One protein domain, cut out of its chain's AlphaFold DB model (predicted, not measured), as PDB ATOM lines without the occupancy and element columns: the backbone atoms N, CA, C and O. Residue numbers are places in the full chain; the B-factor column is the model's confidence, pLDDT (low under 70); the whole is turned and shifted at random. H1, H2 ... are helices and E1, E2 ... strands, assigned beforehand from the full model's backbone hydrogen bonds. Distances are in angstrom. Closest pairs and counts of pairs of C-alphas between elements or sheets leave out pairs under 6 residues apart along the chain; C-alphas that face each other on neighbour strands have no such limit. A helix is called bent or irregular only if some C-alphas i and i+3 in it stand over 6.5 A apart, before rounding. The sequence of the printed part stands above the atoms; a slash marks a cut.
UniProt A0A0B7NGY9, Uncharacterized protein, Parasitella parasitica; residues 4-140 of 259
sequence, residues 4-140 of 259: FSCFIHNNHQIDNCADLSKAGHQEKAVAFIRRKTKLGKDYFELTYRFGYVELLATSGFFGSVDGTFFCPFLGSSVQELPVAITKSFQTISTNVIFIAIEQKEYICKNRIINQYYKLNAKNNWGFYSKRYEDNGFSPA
ATOM      1  N   PHE A   4      25.805 -22.591  -5.979       96.00
ATOM      2  CA  PHE A   4      26.117 -23.337  -4.762       96.00
ATOM      3  C   PHE A   4      26.922 -22.507  -3.765       96.00
ATOM      4  O   PHE A   4      27.601 -21.552  -4.126       96.00
ATOM      5  N   SER A   5      26.848 -22.884  -2.490       96.38
ATOM      6  CA  SER A   5      27.754 -22.413  -1.439       96.38
ATOM      7  C   SER A   5      28.788 -23.489  -1.134       96.38
ATOM      8  O   SER A   5      28.425 -24.643  -0.919       96.38
ATOM      9  N   CYS A   6      30.059 -23.103  -1.112       95.88
ATOM     10  CA  CYS A   6      31.175 -23.976  -0.779       95.88
ATOM     11  C   CYS A   6      31.464 -23.937   0.727       95.88
ATOM     12  O   CYS A   6      31.504 -22.869   1.343       95.88
ATOM     13  N   PHE A   7      31.696 -25.105   1.311       94.94
ATOM     14  CA  PHE A   7      32.124 -25.282   2.692       94.94
ATOM     15  C   PHE A   7      33.357 -26.177   2.719       94.94
ATOM     16  O   PHE A   7      33.397 -27.194   2.027       94.94
ATOM     17  N   ILE A   8      34.361 -25.790   3.505       93.50
ATOM     18  CA  ILE A   8      35.592 -26.571   3.671       93.50
ATOM     19  C   ILE A   8      35.596 -27.149   5.082       93.50
ATOM     20  O   ILE A   8      35.687 -26.431   6.071       93.50
ATOM     21  N   HIS A   9      35.457 -28.463   5.189       91.94
ATOM     22  CA  HIS A   9      35.404 -29.154   6.471       91.94
ATOM     23  C   HIS A   9      36.807 -29.449   7.021       91.94
ATOM     24  O   HIS A   9      37.819 -29.250   6.352       91.94
ATOM     25  N   ASN A  10      36.856 -29.942   8.261       86.62
ATOM     26  CA  ASN A  10      38.056 -30.424   8.959       86.62
ATOM     27  C   ASN A  10      39.109 -29.364   9.354       86.62
ATOM     28  O   ASN A  10      39.978 -29.660  10.166       86.62
ATOM     29  N   ASN A  11      39.029 -28.122   8.861       86.19
ATOM     30  CA  ASN A  11      39.909 -27.040   9.311       86.19
ATOM     31  C   ASN A  11      39.152 -25.717   9.520       86.19
ATOM     32  O   ASN A  11      38.791 -25.012   8.578       86.19
ATOM     33  N   HIS A  12      38.974 -25.340  10.785       84.62
ATOM     34  CA  HIS A  12      38.296 -24.108  11.185       84.62
ATOM     35  C   HIS A  12      39.022 -22.814  10.867       84.62
ATOM     36  O   HIS A  12      38.379 -21.768  10.804       84.62
ATOM     37  N   GLN A  13      40.342 -22.873  10.724       87.62
ATOM     38  CA  GLN A  13      41.116 -21.707  10.322       87.62
ATOM     39  C   GLN A  13      40.829 -21.370   8.856       87.62
ATOM     40  O   GLN A  13      40.862 -20.202   8.479       87.62
ATOM     41  N   ILE A  14      40.481 -22.384   8.053       89.81
ATOM     42  CA  ILE A  14      40.043 -22.202   6.671       89.81
ATOM     43  C   ILE A  14      38.575 -21.770   6.647       89.81
ATOM     44  O   ILE A  14      38.263 -20.715   6.101       89.81
ATOM     45  N   ASP A  15      37.671 -22.545   7.253       92.81
ATOM     46  CA  ASP A  15      36.237 -22.248   7.223       92.81
ATOM     47  C   ASP A  15      35.532 -22.555   8.548       92.81
ATOM     48  O   ASP A  15      35.018 -23.647   8.797       92.81
ATOM     49  N   ASN A  16      35.404 -21.542   9.401       91.31
ATOM     50  CA  ASN A  16      34.643 -21.680  10.637       91.31
ATOM     51  C   ASN A  16      33.117 -21.754  10.433       91.31
ATOM     52  O   ASN A  16      32.389 -21.971  11.406       91.31
ATOM     53  N   CYS A  17      32.603 -21.576   9.209       91.44
ATOM     54  CA  CYS A  17      31.177 -21.717   8.897       91.44
ATOM     55  C   CYS A  17      30.769 -23.154   8.563       91.44
ATOM     56  O   CYS A  17      29.581 -23.457   8.668       91.44
ATOM     57  N   ALA A  18      31.715 -24.025   8.209       90.06
ATOM     58  CA  ALA A  18      31.450 -25.437   7.968       90.06
ATOM     59  C   ALA A  18      31.015 -26.154   9.264       90.06
ATOM     60  O   ALA A  18      31.521 -25.874  10.354       90.06
ATOM     61  N   ASP A  19      30.046 -27.072   9.156       78.56
ATOM     62  CA  ASP A  19      29.633 -27.930  10.276       78.56
ATOM     63  C   ASP A  19      30.745 -28.954  10.561       78.56
ATOM     64  O   ASP A  19      31.158 -29.699   9.670       78.56
ATOM     65  N   LEU A  20      31.222 -28.989  11.807       67.75
ATOM     66  CA  LEU A  20      32.257 -29.917  12.268       67.75
ATOM     67  C   LEU A  20      31.803 -31.363  12.323       67.75
ATOM     68  O   LEU A  20      32.610 -32.278  12.215       67.75
ATOM     69  N   SER A  21      30.514 -31.567  12.567       58.22
ATOM     70  CA  SER A  21      30.019 -32.836  13.090       58.22
ATOM     71  C   SER A  21      29.588 -33.830  12.007       58.22
ATOM     72  O   SER A  21      29.137 -34.920  12.343       58.22
ATOM     73  N   LYS A  22      29.653 -33.473  10.709       62.41
ATOM     74  CA  LYS A  22      28.832 -34.160   9.680       62.41
ATOM     75  C   LYS A  22      29.486 -34.485   8.343       62.41
ATOM     76  O   LYS A  22      28.802 -35.011   7.454       62.41
ATOM     77  N   ALA A  23      30.747 -34.144   8.120       71.25
ATOM     78  CA  ALA A  23      31.371 -34.377   6.820       71.25
ATOM     79  C   ALA A  23      32.770 -34.962   6.982       71.25
ATOM     80  O   ALA A  23      33.747 -34.235   7.136       71.25
ATOM     81  N   GLY A  24      32.839 -36.295   6.952       79.56
ATOM     82  CA  GLY A  24      34.095 -37.003   6.742       79.56
ATOM     83  C   GLY A  24      34.616 -36.802   5.319       79.56
ATOM     84  O   GLY A  24      33.865 -36.401   4.422       79.56
ATOM     85  N   HIS A  25      35.897 -37.108   5.131       89.69
ATOM     86  CA  HIS A  25      36.551 -37.100   3.827       89.69
ATOM     87  C   HIS A  25      35.790 -37.979   2.815       89.69
ATOM     88  O   HIS A  25      35.273 -39.036   3.179       89.69
ATOM     89  N   GLN A  26      35.699 -37.541   1.560       92.00
ATOM     90  CA  GLN A  26      35.107 -38.305   0.457       92.00
ATOM     91  C   GLN A  26      36.149 -38.510  -0.644       92.00
ATOM     92  O   GLN A  26      36.493 -37.561  -1.340       92.00
ATOM     93  N   GLU A  27      36.634 -39.734  -0.834       93.12
ATOM     94  CA  GLU A  27      37.658 -40.020  -1.856       93.12
ATOM     95  C   GLU A  27      37.168 -39.739  -3.282       93.12
ATOM     96  O   GLU A  27      37.928 -39.302  -4.144       93.12
ATOM     97  N   LYS A  28      35.877 -39.975  -3.533       94.19
ATOM     98  CA  LYS A  28      35.215 -39.732  -4.819       94.19
ATOM     99  C   LYS A  28      34.130 -38.678  -4.660       94.19
ATOM    100  O   LYS A  28      33.595 -38.483  -3.571       94.19
ATOM    101  N   ALA A  29      33.792 -38.013  -5.761       95.12
ATOM    102  CA  ALA A  29      32.678 -37.082  -5.777       95.12
ATOM    103  C   ALA A  29      31.348 -37.829  -5.596       95.12
ATOM    104  O   ALA A  29      31.046 -38.757  -6.346       95.12
ATOM    105  N   VAL A  30      30.550 -37.396  -4.620       95.31
ATOM    106  CA  VAL A  30      29.232 -37.968  -4.319       95.31
ATOM    107  C   VAL A  30      28.204 -36.851  -4.213       95.31
ATOM    108  O   VAL A  30      28.421 -35.861  -3.509       95.31
ATOM    109  N   ALA A  31      27.072 -37.007  -4.893       94.75
ATOM    110  CA  ALA A  31      25.915 -36.136  -4.747       94.75
ATOM    111  C   ALA A  31      24.921 -36.754  -3.758       94.75
ATOM    112  O   ALA A  31      24.669 -37.956  -3.811       94.75
ATOM    113  N   PHE A  32      24.333 -35.938  -2.887       92.06
ATOM    114  CA  PHE A  32      23.341 -36.341  -1.896       92.06
ATOM    115  C   PHE A  32      22.100 -35.466  -2.001       92.06
ATOM    116  O   PHE A  32      22.212 -34.244  -2.032       92.06
ATOM    117  N   ILE A  33      20.921 -36.075  -1.931       91.75
ATOM    118  CA  ILE A  33      19.689 -35.387  -1.543       91.75
ATOM    119  C   ILE A  33      19.355 -35.837  -0.127       91.75
ATOM    120  O   ILE A  33      19.117 -37.020   0.113       91.75
ATOM    121  N   ARG A  34      19.361 -34.902   0.824       90.12
ATOM    122  CA  ARG A  34      19.134 -35.197   2.246       90.12
ATOM    123  C   ARG A  34      17.849 -34.573   2.734       90.12
ATOM    124  O   ARG A  34      17.669 -33.367   2.580       90.12
ATOM    125  N   ARG A  35      17.008 -35.372   3.392       90.69
ATOM    126  CA  ARG A  35      15.863 -34.871   4.153       90.69
ATOM    127  C   ARG A  35      16.365 -34.253   5.452       90.69
ATOM    128  O   ARG A  35      17.122 -34.868   6.202       90.69
ATOM    129  N   LYS A  36      15.925 -33.035   5.729       88.81
ATOM    130  CA  LYS A  36      16.137 -32.328   6.988       88.81
ATOM    131  C   LYS A  36      14.792 -31.873   7.525       88.81
ATOM    132  O   LYS A  36      13.927 -31.459   6.762       88.81
ATOM    133  N   THR A  37      14.649 -31.871   8.842       85.12
ATOM    134  CA  THR A  37      13.435 -31.399   9.512       85.12
ATOM    135  C   THR A  37      13.768 -30.157  10.324       85.12
ATOM    136  O   THR A  37      14.728 -30.141  11.096       85.12
ATOM    137  N   LYS A  38      12.995 -29.084  10.147       81.69
ATOM    138  CA  LYS A  38      13.100 -27.865  10.956       81.69
ATOM    139  C   LYS A  38      11.702 -27.393  11.325       81.69
ATOM    140  O   LYS A  38      10.873 -27.189  10.446       81.69
ATOM    141  N   LEU A  39      11.457 -27.206  12.625       79.00
ATOM    142  CA  LEU A  39      10.153 -26.787  13.164       79.00
ATOM    143  C   LEU A  39       8.994 -27.675  12.661       79.00
ATOM    144  O   LEU A  39       7.972 -27.174  12.201       79.00
ATOM    145  N   GLY A  40       9.200 -28.997  12.665       80.38
ATOM    146  CA  GLY A  40       8.204 -29.978  12.215       80.38
ATOM    147  C   GLY A  40       7.954 -30.016  10.704       80.38
ATOM    148  O   GLY A  40       7.079 -30.751  10.259       80.38
ATOM    149  N   LYS A  41       8.697 -29.243   9.900       84.06
ATOM    150  CA  LYS A  41       8.588 -29.248   8.437       84.06
ATOM    151  C   LYS A  41       9.835 -29.836   7.804       84.06
ATOM    152  O   LYS A  41      10.953 -29.407   8.102       84.06
ATOM    153  N   ASP A  42       9.621 -30.785   6.908       88.00
ATOM    154  CA  ASP A  42      10.692 -31.363   6.117       88.00
ATOM    155  C   ASP A  42      11.070 -30.474   4.942       88.00
ATOM    156  O   ASP A  42      10.236 -29.820   4.316       88.00
ATOM    157  N   TYR A  43      12.358 -30.475   4.643       89.31
ATOM    158  CA  TYR A  43      12.943 -29.882   3.459       89.31
ATOM    159  C   TYR A  43      14.101 -30.753   2.986       89.31
ATOM    160  O   TYR A  43      14.661 -31.537   3.752       89.31
ATOM    161  N   PHE A  44      14.457 -30.617   1.716       92.19
ATOM    162  CA  PHE A  44      15.506 -31.415   1.104       92.19
ATOM    163  C   PHE A  44      16.634 -30.513   0.640       92.19
ATOM    164  O   PHE A  44      16.375 -29.443   0.098       92.19
ATOM    165  N   GLU A  45      17.873 -30.932   0.845       93.38
ATOM    166  CA  GLU A  45      19.047 -30.214   0.356       93.38
ATOM    167  C   GLU A  45      19.843 -31.108  -0.584       93.38
ATOM    168  O   GLU A  45      20.068 -32.281  -0.277       93.38
ATOM    169  N   LEU A  46      20.267 -30.539  -1.713       94.12
ATOM    170  CA  LEU A  46      21.192 -31.172  -2.644       94.12
ATOM    171  C   LEU A  46      22.615 -30.717  -2.314       94.12
ATOM    172  O   LEU A  46      22.913 -29.523  -2.374       94.12
ATOM    173  N   THR A  47      23.492 -31.660  -1.986       94.56
ATOM    174  CA  THR A  47      24.912 -31.393  -1.740       94.56
ATOM    175  C   THR A  47      25.796 -32.271  -2.609       94.56
ATOM    176  O   THR A  47      25.471 -33.422  -2.871       94.56
ATOM    177  N   TYR A  48      26.940 -31.742  -3.025       94.94
ATOM    178  CA  TYR A  48      28.024 -32.511  -3.630       94.94
ATOM    179  C   TYR A  48      29.199 -32.508  -2.664       94.94
ATOM    180  O   TYR A  48      29.503 -31.467  -2.084       94.94
ATOM    181  N   ARG A  49      29.857 -33.646  -2.469       94.25
ATOM    182  CA  ARG A  49      31.037 -33.737  -1.608       94.25
ATOM    183  C   ARG A  49      32.172 -34.456  -2.308       94.25
ATOM    184  O   ARG A  49      31.931 -35.450  -2.983       94.25
ATOM    185  N   PHE A  50      33.382 -33.950  -2.122       94.88
ATOM    186  CA  PHE A  50      34.637 -34.546  -2.581       94.88
ATOM    187  C   PHE A  50      35.774 -34.001  -1.712       94.88
ATOM    188  O   PHE A  50      35.785 -32.825  -1.348       94.88
ATOM    189  N   GLY A  51      36.716 -34.854  -1.328       94.00
ATOM    190  CA  GLY A  51      37.695 -34.548  -0.293       94.00
ATOM    191  C   GLY A  51      37.020 -34.034   0.984       94.00
ATOM    192  O   GLY A  51      36.122 -34.678   1.524       94.00
ATOM    193  N   TYR A  52      37.427 -32.847   1.437       93.06
ATOM    194  CA  TYR A  52      36.810 -32.122   2.560       93.06
ATOM    195  C   TYR A  52      35.860 -30.999   2.118       93.06
ATOM    196  O   TYR A  52      35.450 -30.177   2.937       93.06
ATOM    197  N   VAL A  53      35.522 -30.934   0.830       94.06
ATOM    198  CA  VAL A  53      34.676 -29.885   0.260       94.06
ATOM    199  C   VAL A  53      33.226 -30.354   0.219       94.06
ATOM    200  O   VAL A  53      32.928 -31.457  -0.235       94.06
ATOM    201  N   GLU A  54      32.316 -29.488   0.656       94.88
ATOM    202  CA  GLU A  54      30.878 -29.609   0.427       94.88
ATOM    203  C   GLU A  54      30.391 -28.437  -0.428       94.88
ATOM    204  O   GLU A  54      30.574 -27.271  -0.081       94.88
ATOM    205  N   LEU A  55      29.725 -28.748  -1.537       95.38
ATOM    206  CA  LEU A  55      28.994 -27.791  -2.358       95.38
ATOM    207  C   LEU A  55      27.501 -27.968  -2.091       95.38
ATOM    208  O   LEU A  55      26.886 -28.923  -2.565       95.38
ATOM    209  N   LEU A  56      26.906 -27.052  -1.333       95.44
ATOM    210  CA  LEU A  56      25.465 -27.008  -1.101       95.44
ATOM    211  C   LEU A  56      24.793 -26.240  -2.234       95.44
ATOM    212  O   LEU A  56      25.033 -25.041  -2.382       95.44
ATOM    213  N   ALA A  57      23.930 -26.895  -3.006       95.94
ATOM    214  CA  ALA A  57      23.165 -26.226  -4.047       95.94
ATOM    215  C   ALA A  57      22.248 -25.161  -3.424       95.94
ATOM    216  O   ALA A  57      21.495 -25.434  -2.493       95.94
ATOM    217  N   THR A  58      22.309 -23.937  -3.947       95.75
ATOM    218  CA  THR A  58      21.483 -22.801  -3.495       95.75
ATOM    219  C   THR A  58      20.579 -22.254  -4.593       95.75
ATOM    220  O   THR A  58      19.718 -21.417  -4.321       95.75
ATOM    221  N   SER A  59      20.755 -22.718  -5.827       95.75
ATOM    222  CA  SER A  59      19.779 -22.573  -6.895       95.75
ATOM    223  C   SER A  59      20.009 -23.596  -7.993       95.75
ATOM    224  O   SER A  59      21.112 -24.122  -8.200       95.75
ATOM    225  N   GLY A  60      18.950 -23.845  -8.743       94.62
ATOM    226  CA  GLY A  60      19.023 -24.673  -9.921       94.62
ATOM    227  C   GLY A  60      17.653 -25.050 -10.417       94.62
ATOM    228  O   GLY A  60      16.636 -24.458 -10.058       94.62
ATOM    229  N   PHE A  61      17.671 -26.089 -11.231       92.00
ATOM    230  CA  PHE A  61      16.490 -26.733 -11.752       92.00
ATOM    231  C   PHE A  61      16.636 -28.224 -11.521       92.00
ATOM    232  O   PHE A  61      17.753 -28.752 -11.549       92.00
ATOM    233  N   PHE A  62      15.511 -28.879 -11.303       89.69
ATOM    234  CA  PHE A  62      15.398 -30.324 -11.387       89.69
ATOM    235  C   PHE A  62      14.181 -30.652 -12.248       89.69
ATOM    236  O   PHE A  62      13.255 -29.848 -12.358       89.69
ATOM    237  N   GLY A  63      14.212 -31.801 -12.899       87.31
ATOM    238  CA  GLY A  63      13.228 -32.145 -13.907       87.31
ATOM    239  C   GLY A  63      13.347 -33.595 -14.333       87.31
ATOM    240  O   GLY A  63      14.272 -34.296 -13.913       87.31
ATOM    241  N   SER A  64      12.403 -34.033 -15.151       82.12
ATOM    242  CA  SER A  64      12.489 -35.310 -15.845       82.12
ATOM    243  C   SER A  64      13.453 -35.204 -17.028       82.12
ATOM    244  O   SER A  64      13.664 -34.132 -17.596       82.12
ATOM    245  N   VAL A  65      14.054 -36.334 -17.402       78.38
ATOM    246  CA  VAL A  65      14.989 -36.403 -18.540       78.38
ATOM    247  C   VAL A  65      14.272 -36.133 -19.867       78.38
ATOM    248  O   VAL A  65      14.858 -35.544 -20.766       78.38
ATOM    249  N   ASP A  66      12.993 -36.499 -19.960       79.38
ATOM    250  CA  ASP A  66      12.132 -36.240 -21.122       79.38
ATOM    251  C   ASP A  66      11.699 -34.764 -21.265       79.38
ATOM    252  O   ASP A  66      11.015 -34.411 -22.221       79.38
ATOM    253  N   GLY A  67      12.070 -33.896 -20.317       73.12
ATOM    254  CA  GLY A  67      11.749 -32.468 -20.338       73.12
ATOM    255  C   GLY A  67      10.288 -32.115 -20.039       73.12
ATOM    256  O   GLY A  67       9.949 -30.932 -20.033       73.12
ATOM    257  N   THR A  68       9.423 -33.095 -19.753       77.12
ATOM    258  CA  THR A  68       7.995 -32.866 -19.455       77.12
ATOM    259  C   THR A  68       7.777 -32.165 -18.116       77.12
ATOM    260  O   THR A  68       6.829 -31.396 -17.951       77.12
ATOM    261  N   PHE A  69       8.675 -32.393 -17.159       81.50
ATOM    262  CA  PHE A  69       8.662 -31.765 -15.852       81.50
ATOM    263  C   PHE A  69       9.944 -30.977 -15.621       81.50
ATOM    264  O   PHE A  69      11.057 -31.475 -15.794       81.50
ATOM    265  N   PHE A  70       9.776 -29.746 -15.149       86.19
ATOM    266  CA  PHE A  70      10.873 -28.850 -14.833       86.19
ATOM    267  C   PHE A  70      10.478 -27.920 -13.689       86.19
ATOM    268  O   PHE A  70       9.460 -27.228 -13.751       86.19
ATOM    269  N   CYS A  71      11.299 -27.871 -12.643       89.81
ATOM    270  CA  CYS A  71      11.050 -27.040 -11.479       89.81
ATOM    271  C   CYS A  71      12.307 -26.261 -11.055       89.81
ATOM    272  O   CYS A  71      13.311 -26.858 -10.649       89.81
ATOM    273  N   PRO A  72      12.279 -24.915 -11.136       93.88
ATOM    274  CA  PRO A  72      13.304 -24.072 -10.540       93.88
ATOM    275  C   PRO A  72      13.204 -24.036  -9.017       93.88
ATOM    276  O   PRO A  72      12.113 -23.954  -8.455       93.88
ATOM    277  N   PHE A  73      14.354 -23.936  -8.355       94.62
ATOM    278  CA  PHE A  73      14.441 -23.657  -6.924       94.62
ATOM    279  C   PHE A  73      15.475 -22.563  -6.625       94.62
ATOM    280  O   PHE A  73      16.486 -22.432  -7.316       94.62
ATOM    281  N   LEU A  74      15.212 -21.781  -5.572       95.06
ATOM    282  CA  LEU A  74      16.102 -20.753  -5.022       95.06
ATOM    283  C   LEU A  74      16.152 -20.865  -3.493       95.06
ATOM    284  O   LEU A  74      15.119 -20.829  -2.820       95.06
ATOM    285  N   GLY A  75      17.362 -20.913  -2.944       92.44
ATOM    286  CA  GLY A  75      17.650 -21.290  -1.562       92.44
ATOM    287  C   GLY A  75      18.159 -22.732  -1.468       92.44
ATOM    288  O   GLY A  75      18.149 -23.465  -2.452       92.44
ATOM    289  N   SER A  76      18.616 -23.144  -0.281       89.81
ATOM    290  CA  SER A  76      19.159 -24.499  -0.083       89.81
ATOM    291  C   SER A  76      18.097 -25.600  -0.126       89.81
ATOM    292  O   SER A  76      18.404 -26.752  -0.412       89.81
ATOM    293  N   SER A  77      16.836 -25.244   0.137       90.00
ATOM    294  CA  SER A  77      15.711 -26.172   0.094       90.00
ATOM    295  C   SER A  77      15.254 -26.415  -1.342       90.00
ATOM    296  O   SER A  77      14.688 -25.528  -1.982       90.00
ATOM    297  N   VAL A  78      15.400 -27.657  -1.789       88.88
ATOM    298  CA  VAL A  78      14.742 -28.196  -2.977       88.88
ATOM    299  C   VAL A  78      13.315 -28.589  -2.585       88.88
ATOM    300  O   VAL A  78      13.101 -29.339  -1.629       88.88
ATOM    301  N   GLN A  79      12.333 -28.005  -3.265       84.06
ATOM    302  CA  GLN A  79      10.897 -28.229  -3.045       84.06
ATOM    303  C   GLN A  79      10.320 -28.998  -4.231       84.06
ATOM    304  O   GLN A  79      10.994 -29.111  -5.242       84.06
ATOM    305  N   GLU A  80       9.085 -29.497  -4.120       84.38
ATOM    306  CA  GLU A  80       8.375 -30.167  -5.231       84.38
ATOM    307  C   GLU A  80       9.111 -31.412  -5.781       84.38
ATOM    308  O   GLU A  80       8.948 -31.778  -6.942       84.38
ATOM    309  N   LEU A  81       9.923 -32.079  -4.951       85.12
ATOM    310  CA  LEU A  81      10.570 -33.335  -5.330       85.12
ATOM    311  C   LEU A  81       9.525 -34.448  -5.544       85.12
ATOM    312  O   LEU A  81       8.520 -34.480  -4.828       85.12
ATOM    313  N   PRO A  82       9.775 -35.397  -6.469       84.06
ATOM    314  CA  PRO A  82       8.912 -36.556  -6.672       84.06
ATOM    315  C   PRO A  82       8.615 -37.314  -5.374       84.06
ATOM    316  O   PRO A  82       9.497 -37.495  -4.532       84.06
ATOM    317  N   VAL A  83       7.392 -37.843  -5.250       83.62
ATOM    318  CA  VAL A  83       6.931 -38.585  -4.060       83.62
ATOM    319  C   VAL A  83       7.861 -39.754  -3.712       83.62
ATOM    320  O   VAL A  83       8.117 -40.011  -2.534       83.62
ATOM    321  N   ALA A  84       8.420 -40.411  -4.734       80.81
ATOM    322  CA  ALA A  84       9.397 -41.488  -4.595       80.81
ATOM    323  C   ALA A  84      10.701 -41.051  -3.900       80.81
ATOM    324  O   ALA A  84      11.357 -41.869  -3.262       80.81
ATOM    325  N   ILE A  85      11.072 -39.771  -3.973       79.31
ATOM    326  CA  ILE A  85      12.211 -39.211  -3.234       79.31
ATOM    327  C   ILE A  85      11.770 -38.794  -1.829       79.31
ATOM    328  O   ILE A  85      12.471 -39.059  -0.856       79.31
ATOM    329  N   THR A  86      10.596 -38.168  -1.696       82.50
ATOM    330  CA  THR A  86      10.181 -37.560  -0.423       82.50
ATOM    331  C   THR A  86       9.692 -38.557   0.628       82.50
ATOM    332  O   THR A  86       9.854 -38.297   1.819       82.50
ATOM    333  N   LYS A  87       9.060 -39.669   0.220       79.25
ATOM    334  CA  LYS A  87       8.495 -40.664   1.153       79.25
ATOM    335  C   LYS A  87       9.486 -41.747   1.567       79.25
ATOM    336  O   LYS A  87       9.349 -42.296   2.654       79.25
ATOM    337  N   SER A  88      10.458 -42.046   0.718       63.75
ATOM    338  CA  SER A  88      11.144 -43.339   0.768       63.75
ATOM    339  C   SER A  88      12.512 -43.289   1.452       63.75
ATOM    340  O   SER A  88      13.011 -44.331   1.856       63.75
ATOM    341  N   PHE A  89      13.129 -42.109   1.616       64.19
ATOM    342  CA  PHE A  89      14.527 -42.034   2.056       64.19
ATOM    343  C   PHE A  89      14.836 -40.847   2.971       64.19
ATOM    344  O   PHE A  89      14.389 -39.719   2.759       64.19
ATOM    345  N   GLN A  90      15.688 -41.095   3.968       74.62
ATOM    346  CA  GLN A  90      16.314 -40.040   4.769       74.62
ATOM    347  C   GLN A  90      17.461 -39.360   3.998       74.62
ATOM    348  O   GLN A  90      17.704 -38.162   4.151       74.62
ATOM    349  N   THR A  91      18.168 -40.107   3.146       80.31
ATOM    350  CA  THR A  91      19.223 -39.613   2.251       80.31
ATOM    351  C   THR A  91      19.313 -40.514   1.020       80.31
ATOM    352  O   THR A  91      19.338 -41.730   1.164       80.31
ATOM    353  N   ILE A  92      19.380 -39.917  -0.171       86.31
ATOM    354  CA  ILE A  92      19.687 -40.599  -1.439       86.31
ATOM    355  C   ILE A  92      21.044 -40.094  -1.914       86.31
ATOM    356  O   ILE A  92      21.303 -38.893  -1.814       86.31
ATOM    357  N   SER A  93      21.889 -40.976  -2.445       91.12
ATOM    358  CA  SER A  93      23.178 -40.594  -3.019       91.12
ATOM    359  C   SER A  93      23.435 -41.209  -4.388       91.12
ATOM    360  O   SER A  93      22.877 -42.245  -4.738       91.12
ATOM    361  N   THR A  94      24.299 -40.561  -5.165       92.75
ATOM    362  CA  THR A  94      24.810 -41.085  -6.434       92.75
ATOM    363  C   THR A  94      26.240 -40.613  -6.675       92.75
ATOM    364  O   THR A  94      26.610 -39.501  -6.293       92.75
ATOM    365  N   ASN A  95      27.024 -41.457  -7.344       93.88
ATOM    366  CA  ASN A  95      28.358 -41.122  -7.850       93.88
ATOM    367  C   ASN A  95      28.313 -40.709  -9.333       93.88
ATOM    368  O   ASN A  95      29.339 -40.368  -9.916       93.88
ATOM    369  N   VAL A  96      27.131 -40.749  -9.956       93.38
ATOM    370  CA  VAL A  96      26.921 -40.346 -11.348       93.38
ATOM    371  C   VAL A  96      26.671 -38.843 -11.376       93.38
ATOM    372  O   VAL A  96      25.561 -38.371 -11.126       93.38
ATOM    373  N   ILE A  97      27.733 -38.084 -11.633       92.81
ATOM    374  CA  ILE A  97      27.716 -36.622 -11.668       92.81
ATOM    375  C   ILE A  97      28.201 -36.176 -13.043       92.81
ATOM    376  O   ILE A  97      29.342 -36.430 -13.420       92.81
ATOM    377  N   PHE A  98      27.337 -35.481 -13.779       90.62
ATOM    378  CA  PHE A  98      27.677 -34.906 -15.076       90.62
ATOM    379  C   PHE A  98      28.149 -33.465 -14.900       90.62
ATOM    380  O   PHE A  98      27.475 -32.650 -14.264       90.62
ATOM    381  N   ILE A  99      29.305 -33.154 -15.478       88.19
ATOM    382  CA  ILE A  99      29.909 -31.821 -15.468       88.19
ATOM    383  C   ILE A  99      29.989 -31.350 -16.919       88.19
ATOM    384  O   ILE A  99      30.340 -32.125 -17.807       88.19
ATOM    385  N   ALA A 100      29.630 -30.091 -17.167       86.81
ATOM    386  CA  ALA A 100      29.775 -29.508 -18.494       86.81
ATOM    387  C   ALA A 100      31.258 -29.487 -18.895       86.81
ATOM    388  O   ALA A 100      32.096 -29.038 -18.114       86.81
ATOM    389  N   ILE A 101      31.561 -29.956 -20.108       90.50
ATOM    390  CA  ILE A 101      32.927 -29.967 -20.658       90.50
ATOM    391  C   ILE A 101      33.439 -28.529 -20.800       90.50
ATOM    392  O   ILE A 101      34.560 -28.210 -20.413       90.50
ATOM    393  N   GLU A 102      32.582 -27.640 -21.298       91.38
ATOM    394  CA  GLU A 102      32.871 -26.215 -21.380       91.38
ATOM    395  C   GLU A 102      32.493 -25.510 -20.080       91.38
ATOM    396  O   GLU A 102      31.317 -25.463 -19.693       91.38
ATOM    397  N   GLN A 103      33.482 -24.886 -19.442       85.62
ATOM    398  CA  GLN A 103      33.216 -24.017 -18.307       85.62
ATOM    399  C   GLN A 103      32.402 -22.803 -18.753       85.62
ATOM    400  O   GLN A 103      32.753 -22.094 -19.695       85.62
ATOM    401  N   LYS A 104      31.292 -22.562 -18.057       90.31
ATOM    402  CA  LYS A 104      30.469 -21.369 -18.252       90.31
ATOM    403  C   LYS A 104      30.849 -20.312 -17.224       90.31
ATOM    404  O   LYS A 104      31.242 -20.639 -16.105       90.31
ATOM    405  N   GLU A 105      30.693 -19.048 -17.602       95.69
ATOM    406  CA  GLU A 105      30.997 -17.926 -16.718       95.69
ATOM    407  C   GLU A 105      30.188 -17.991 -15.417       95.69
ATOM    408  O   GLU A 105      28.988 -18.308 -15.392       95.69
ATOM    409  N   TYR A 106      30.857 -17.640 -14.324       95.56
ATOM    410  CA  TYR A 106      30.275 -17.559 -12.996       95.56
ATOM    411  C   TYR A 106      30.767 -16.309 -12.271       95.56
ATOM    412  O   TYR A 106      31.773 -15.704 -12.635       95.56
ATOM    413  N   ILE A 107      30.041 -15.937 -11.227       96.44
ATOM    414  CA  ILE A 107      30.409 -14.870 -10.306       96.44
ATOM    415  C   ILE A 107      30.454 -15.413  -8.880       96.44
ATOM    416  O   ILE A 107      29.721 -16.343  -8.525       96.44
ATOM    417  N   CYS A 108      31.291 -14.795  -8.053       96.56
ATOM    418  CA  CYS A 108      31.440 -15.152  -6.649       96.56
ATOM    419  C   CYS A 108      30.803 -14.084  -5.754       96.56
ATOM    420  O   CYS A 108      31.065 -12.893  -5.909       96.56
ATOM    421  N   LYS A 109      29.981 -14.511  -4.794       94.75
ATOM    422  CA  LYS A 109      29.377 -13.657  -3.756       94.75
ATOM    423  C   LYS A 109      29.442 -14.354  -2.403       94.75
ATOM    424  O   LYS A 109      29.841 -15.514  -2.309       94.75
ATOM    425  N   ASN A 110      28.987 -13.683  -1.347       94.25
ATOM    426  CA  ASN A 110      28.826 -14.322  -0.043       94.25
ATOM    427  C   ASN A 110      27.905 -15.549  -0.114       94.25
ATOM    428  O   ASN A 110      26.953 -15.612  -0.905       94.25
ATOM    429  N   ARG A 111      28.182 -16.511   0.766       93.94
ATOM    430  CA  ARG A 111      27.300 -17.654   1.017       93.94
ATOM    431  C   ARG A 111      25.996 -17.181   1.638       93.94
ATOM    432  O   ARG A 111      25.988 -16.206   2.382       93.94
ATOM    433  N   ILE A 112      24.919 -17.924   1.404       91.94
ATOM    434  CA  ILE A 112      23.626 -17.663   2.045       91.94
ATOM    435  C   ILE A 112      23.531 -18.522   3.299       91.94
ATOM    436  O   ILE A 112      23.137 -19.684   3.245       91.94
ATOM    437  N   ILE A 113      23.919 -17.945   4.433       91.94
ATOM    438  CA  ILE A 113      23.900 -18.601   5.747       91.94
ATOM    439  C   ILE A 113      23.231 -17.698   6.786       91.94
ATOM    440  O   ILE A 113      22.976 -16.533   6.524       91.94
ATOM    441  N   ASN A 114      22.942 -18.214   7.980       89.88
ATOM    442  CA  ASN A 114      22.425 -17.407   9.096       89.88
ATOM    443  C   ASN A 114      23.492 -17.071  10.152       89.88
ATOM    444  O   ASN A 114      23.188 -16.451  11.166       89.88
ATOM    445  N   GLN A 115      24.742 -17.483   9.927       88.81
ATOM    446  CA  GLN A 115      25.856 -17.333  10.867       88.81
ATOM    447  C   GLN A 115      26.841 -16.245  10.422       88.81
ATOM    448  O   GLN A 115      28.050 -16.426  10.499       88.81
ATOM    449  N   TYR A 116      26.336 -15.099   9.962       91.31
ATOM    450  CA  TYR A 116      27.174 -14.008   9.447       91.31
ATOM    451  C   TYR A 116      28.103 -13.351  10.474       91.31
ATOM    452  O   TYR A 116      28.997 -12.608  10.095       91.31
ATOM    453  N   TYR A 117      27.942 -13.662  11.760       87.19
ATOM    454  CA  TYR A 117      28.885 -13.282  12.814       87.19
ATOM    455  C   TYR A 117      30.206 -14.076  12.767       87.19
ATOM    456  O   TYR A 117      31.116 -13.806  13.551       87.19
ATOM    457  N   LYS A 118      30.297 -15.120  11.935       89.81
ATOM    458  CA  LYS A 118      31.497 -15.944  11.789       89.81
ATOM    459  C   LYS A 118      32.491 -15.302  10.821       89.81
ATOM    460  O   LYS A 118      32.102 -14.816   9.765       89.81
ATOM    461  N   LEU A 119      33.779 -15.391  11.156       87.75
ATOM    462  CA  LEU A 119      34.884 -14.801  10.384       87.75
ATOM    463  C   LEU A 119      34.819 -15.094   8.875       87.75
ATOM    464  O   LEU A 119      34.941 -14.177   8.070       87.75
ATOM    465  N   ASN A 120      34.590 -16.351   8.484       91.25
ATOM    466  CA  ASN A 120      34.605 -16.756   7.076       91.25
ATOM    467  C   ASN A 120      33.244 -16.581   6.379       91.25
ATOM    468  O   ASN A 120      33.079 -16.986   5.226       91.25
ATOM    469  N   ALA A 121      32.243 -15.990   7.039       91.25
ATOM    470  CA  ALA A 121      30.932 -15.754   6.434       91.25
ATOM    471  C   ALA A 121      30.984 -14.695   5.320       91.25
ATOM    472  O   ALA A 121      30.209 -14.766   4.365       91.25
ATOM    473  N   LYS A 122      31.926 -13.745   5.424       90.12
ATOM    474  CA  LYS A 122      32.168 -12.700   4.421       90.12
ATOM    475  C   LYS A 122      32.937 -13.185   3.188       90.12
ATOM    476  O   LYS A 122      33.049 -12.442   2.220       90.12
ATOM    477  N   ASN A 123      33.440 -14.419   3.185       94.31
ATOM    478  CA  ASN A 123      34.148 -14.956   2.027       94.31
ATOM    479  C   ASN A 123      33.197 -15.116   0.834       94.31
ATOM    480  O   ASN A 123      32.039 -15.527   0.989       94.31
ATOM    481  N   ASN A 124      33.706 -14.840  -0.367       95.56
ATOM    482  CA  ASN A 124      32.969 -14.988  -1.620       95.56
ATOM    483  C   ASN A 124      32.957 -16.449  -2.092       95.56
ATOM    484  O   ASN A 124      33.469 -16.787  -3.152       95.56
ATOM    485  N   TRP A 125      32.399 -17.326  -1.259       96.06
ATOM    486  CA  TRP A 125      32.312 -18.773  -1.493       96.06
ATOM    487  C   TRP A 125      30.915 -19.239  -1.907       96.06
ATOM    488  O   TRP A 125      30.600 -20.424  -1.837       96.06
ATOM    489  N   GLY A 126      30.051 -18.312  -2.313       96.50
ATOM    490  CA  GLY A 126      28.869 -18.603  -3.110       96.50
ATOM    491  C   GLY A 126      29.202 -18.422  -4.588       96.50
ATOM    492  O   GLY A 126      29.605 -17.334  -4.988       96.50
ATOM    493  N   PHE A 127      29.009 -19.461  -5.387       96.62
ATOM    494  CA  PHE A 127      29.271 -19.480  -6.823       96.62
ATOM    495  C   PHE A 127      27.944 -19.446  -7.565       96.62
ATOM    496  O   PHE A 127      27.070 -20.267  -7.287       96.62
ATOM    497  N   TYR A 128      27.785 -18.511  -8.498       96.69
ATOM    498  CA  TYR A 128      26.536 -18.267  -9.217       96.69
ATOM    499  C   TYR A 128      26.814 -18.223 -10.712       96.69
ATOM    500  O   TYR A 128      27.697 -17.496 -11.155       96.69
ATOM    501  N   SER A 129      26.063 -18.982 -11.502       96.25
ATOM    502  CA  SER A 129      26.154 -18.917 -12.956       96.25
ATOM    503  C   SER A 129      25.761 -17.526 -13.435       96.25
ATOM    504  O   SER A 129      24.652 -17.059 -13.161       96.25
ATOM    505  N   LYS A 130      26.654 -16.892 -14.197       96.12
ATOM    506  CA  LYS A 130      26.463 -15.522 -14.668       96.12
ATOM    507  C   LYS A 130      25.239 -15.400 -15.573       96.12
ATOM    508  O   LYS A 130      24.403 -14.538 -15.352       96.12
ATOM    509  N   ARG A 131      25.039 -16.364 -16.482       95.25
ATOM    510  CA  ARG A 131      23.843 -16.440 -17.339       95.25
ATOM    511  C   ARG A 131      22.545 -16.344 -16.538       95.25
ATOM    512  O   ARG A 131      21.624 -15.649 -16.952       95.25
ATOM    513  N   TYR A 132      22.428 -17.084 -15.438       95.44
ATOM    514  CA  TYR A 132      21.194 -17.110 -14.651       95.44
ATOM    515  C   TYR A 132      21.071 -15.895 -13.736       95.44
ATOM    516  O   TYR A 132      19.970 -15.365 -13.587       95.44
ATOM    517  N   GLU A 133      22.190 -15.419 -13.196       94.75
ATOM    518  CA  GLU A 133      22.249 -14.175 -12.436       94.75
ATOM    519  C   GLU A 133      21.805 -12.968 -13.269       94.75
ATOM    520  O   GLU A 133      20.915 -12.244 -12.830       94.75
ATOM    521  N   ASP A 134      22.364 -12.778 -14.466       95.19
ATOM    522  CA  ASP A 134      22.039 -11.662 -15.369       95.19
ATOM    523  C   ASP A 134      20.555 -11.689 -15.767       95.19
ATOM    524  O   ASP A 134      19.917 -10.671 -16.025       95.19
ATOM    525  N   ASN A 135      19.968 -12.884 -15.737       94.00
ATOM    526  CA  ASN A 135      18.551 -13.124 -15.937       94.00
ATOM    527  C   ASN A 135      17.698 -12.935 -14.662       94.00
ATOM    528  O   ASN A 135      16.491 -13.182 -14.684       94.00
ATOM    529  N   GLY A 136      18.269 -12.501 -13.544       93.19
ATOM    530  CA  GLY A 136      17.563 -12.314 -12.276       93.19
ATOM    531  C   GLY A 136      17.114 -13.619 -11.607       93.19
ATOM    532  O   GLY A 136      16.197 -13.597 -10.780       93.19
ATOM    533  N   PHE A 137      17.723 -14.758 -11.960       95.44
ATOM    534  CA  PHE A 137      17.516 -16.050 -11.306       95.44
ATOM    535  C   PHE A 137      18.683 -16.361 -10.366       95.44
ATOM    536  O   PHE A 137      19.594 -17.124 -10.681       95.44
ATOM    537  N   SER A 138      18.634 -15.741  -9.192       94.00
ATOM    538  CA  SER A 138      19.628 -15.890  -8.135       94.00
ATOM    539  C   SER A 138      18.939 -15.797  -6.776       94.00
ATOM    540  O   SER A 138      17.950 -15.065  -6.641       94.00
ATOM    541  N   PRO A 139      19.380 -16.554  -5.761       94.56
ATOM    542  CA  PRO A 139      18.762 -16.488  -4.450       94.56
ATOM    543  C   PRO A 139      19.047 -15.132  -3.789       94.56
ATOM    544  O   PRO A 139      20.156 -14.602  -3.846       94.56
ATOM    545  N   ALA A 140      18.033 -14.579  -3.127       94.88
ATOM    546  CA  ALA A 140      18.144 -13.307  -2.428       94.88
ATOM    547  C   ALA A 140      19.248 -13.366  -1.359       94.88
ATOM    548  O   ALA A 140      19.256 -14.255  -0.503       94.88
TER     549      ALA A 140
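This is residues 4 to 140 of the 259 residues of an uncharacterized protein of Parasitella parasitica (UniProt A0A0B7NGY9). One twisted antiparallel sheet forks at its middle strand E4, with the long hairpin E2 and E3 beside one part of E4 and the short strand E5 beside the part after its bend. E6 extends the sheet beyond E2, while E1, E8 and E7 extend it on the other side of E4; three very short helices lie round its margins, and residues 98 to 103 stick out in the long link between the edge strands E6 and E7. The printed part has 137 residues, with eight named strands and three named helices in the order E1 E2 E3 E4 E5 H1 E6 E7 H2 E8 H3, and its class is mostly strand. It is compact, with a radius of gyration of the C-alphas of 15.4 A and spans of 45 by 35 by 33 A.

E1, residues 4 to 8, begins at C-alpha 4 (26.117, -23.337, -4.762). E2, residues 26 to 38, is 26.5 A long and bends by 96 degrees at residue 29. E3, residues 41 to 51, is 30.8 A long and ends at C-alpha 51 (37.695, -34.548, -0.293). E4, residues 53 to 63, is 25.8 A long and bends by 75 degrees at residue 59. E5 holds residues 70 to 74, H1 residues 83 to 86, E6 residues 91 to 94 and E7 residues 106 to 109. H2, residues 119 to 122, is only just irregular: C-alphas 119 and 122 are 6.9 A apart. E8, residues 126 to 129, is joined by a tight link, with 0 residues between them, to H3, residues 130 to 134, which ends at C-alpha 134 (22.039, -11.662, -15.369).

E4 has E1 on one side, and E3 and E5 on the other side. E1 and E4 are antiparallel, with N 5 and O 56 at 2.8 A. E2, E3, E4 and E5 form a meander, each strand the antiparallel neighbour of the one before, and its hairpins have N 32 and O 47 at 2.8 A, N 55 and O 48 at 2.8 A, and N 71 and O 62 at 2.8 A. E1 to E4 form a Greek key, a meander of three strands with E1 beside the last. E6 is antiparallel to E2, with N 33 and O 92 at 2.8 A. E8 is antiparallel to E1, with N 127 and O 4 at 2.8 A, and to E7, with N 107 and O 128 at 2.8 A. H1 only grazes the sheet with residues 85 to 86, and H3 with residues 130 to 133; H2 is not on it. The O i to N i+4 pair of H3 is within hydrogen-bond range; H1 and H2 are too short for one.

The C-alphas farthest apart, those of Gln 13 and Thr 68, are 45.9 A apart. The printed part has no cut. The links E1 to E2 and E6 to E7 are long, and residues 98 to 103 stand free. Mean pLDDT of the printed part is 89.2; residues 20 to 22 and 88 to 89 are under 70.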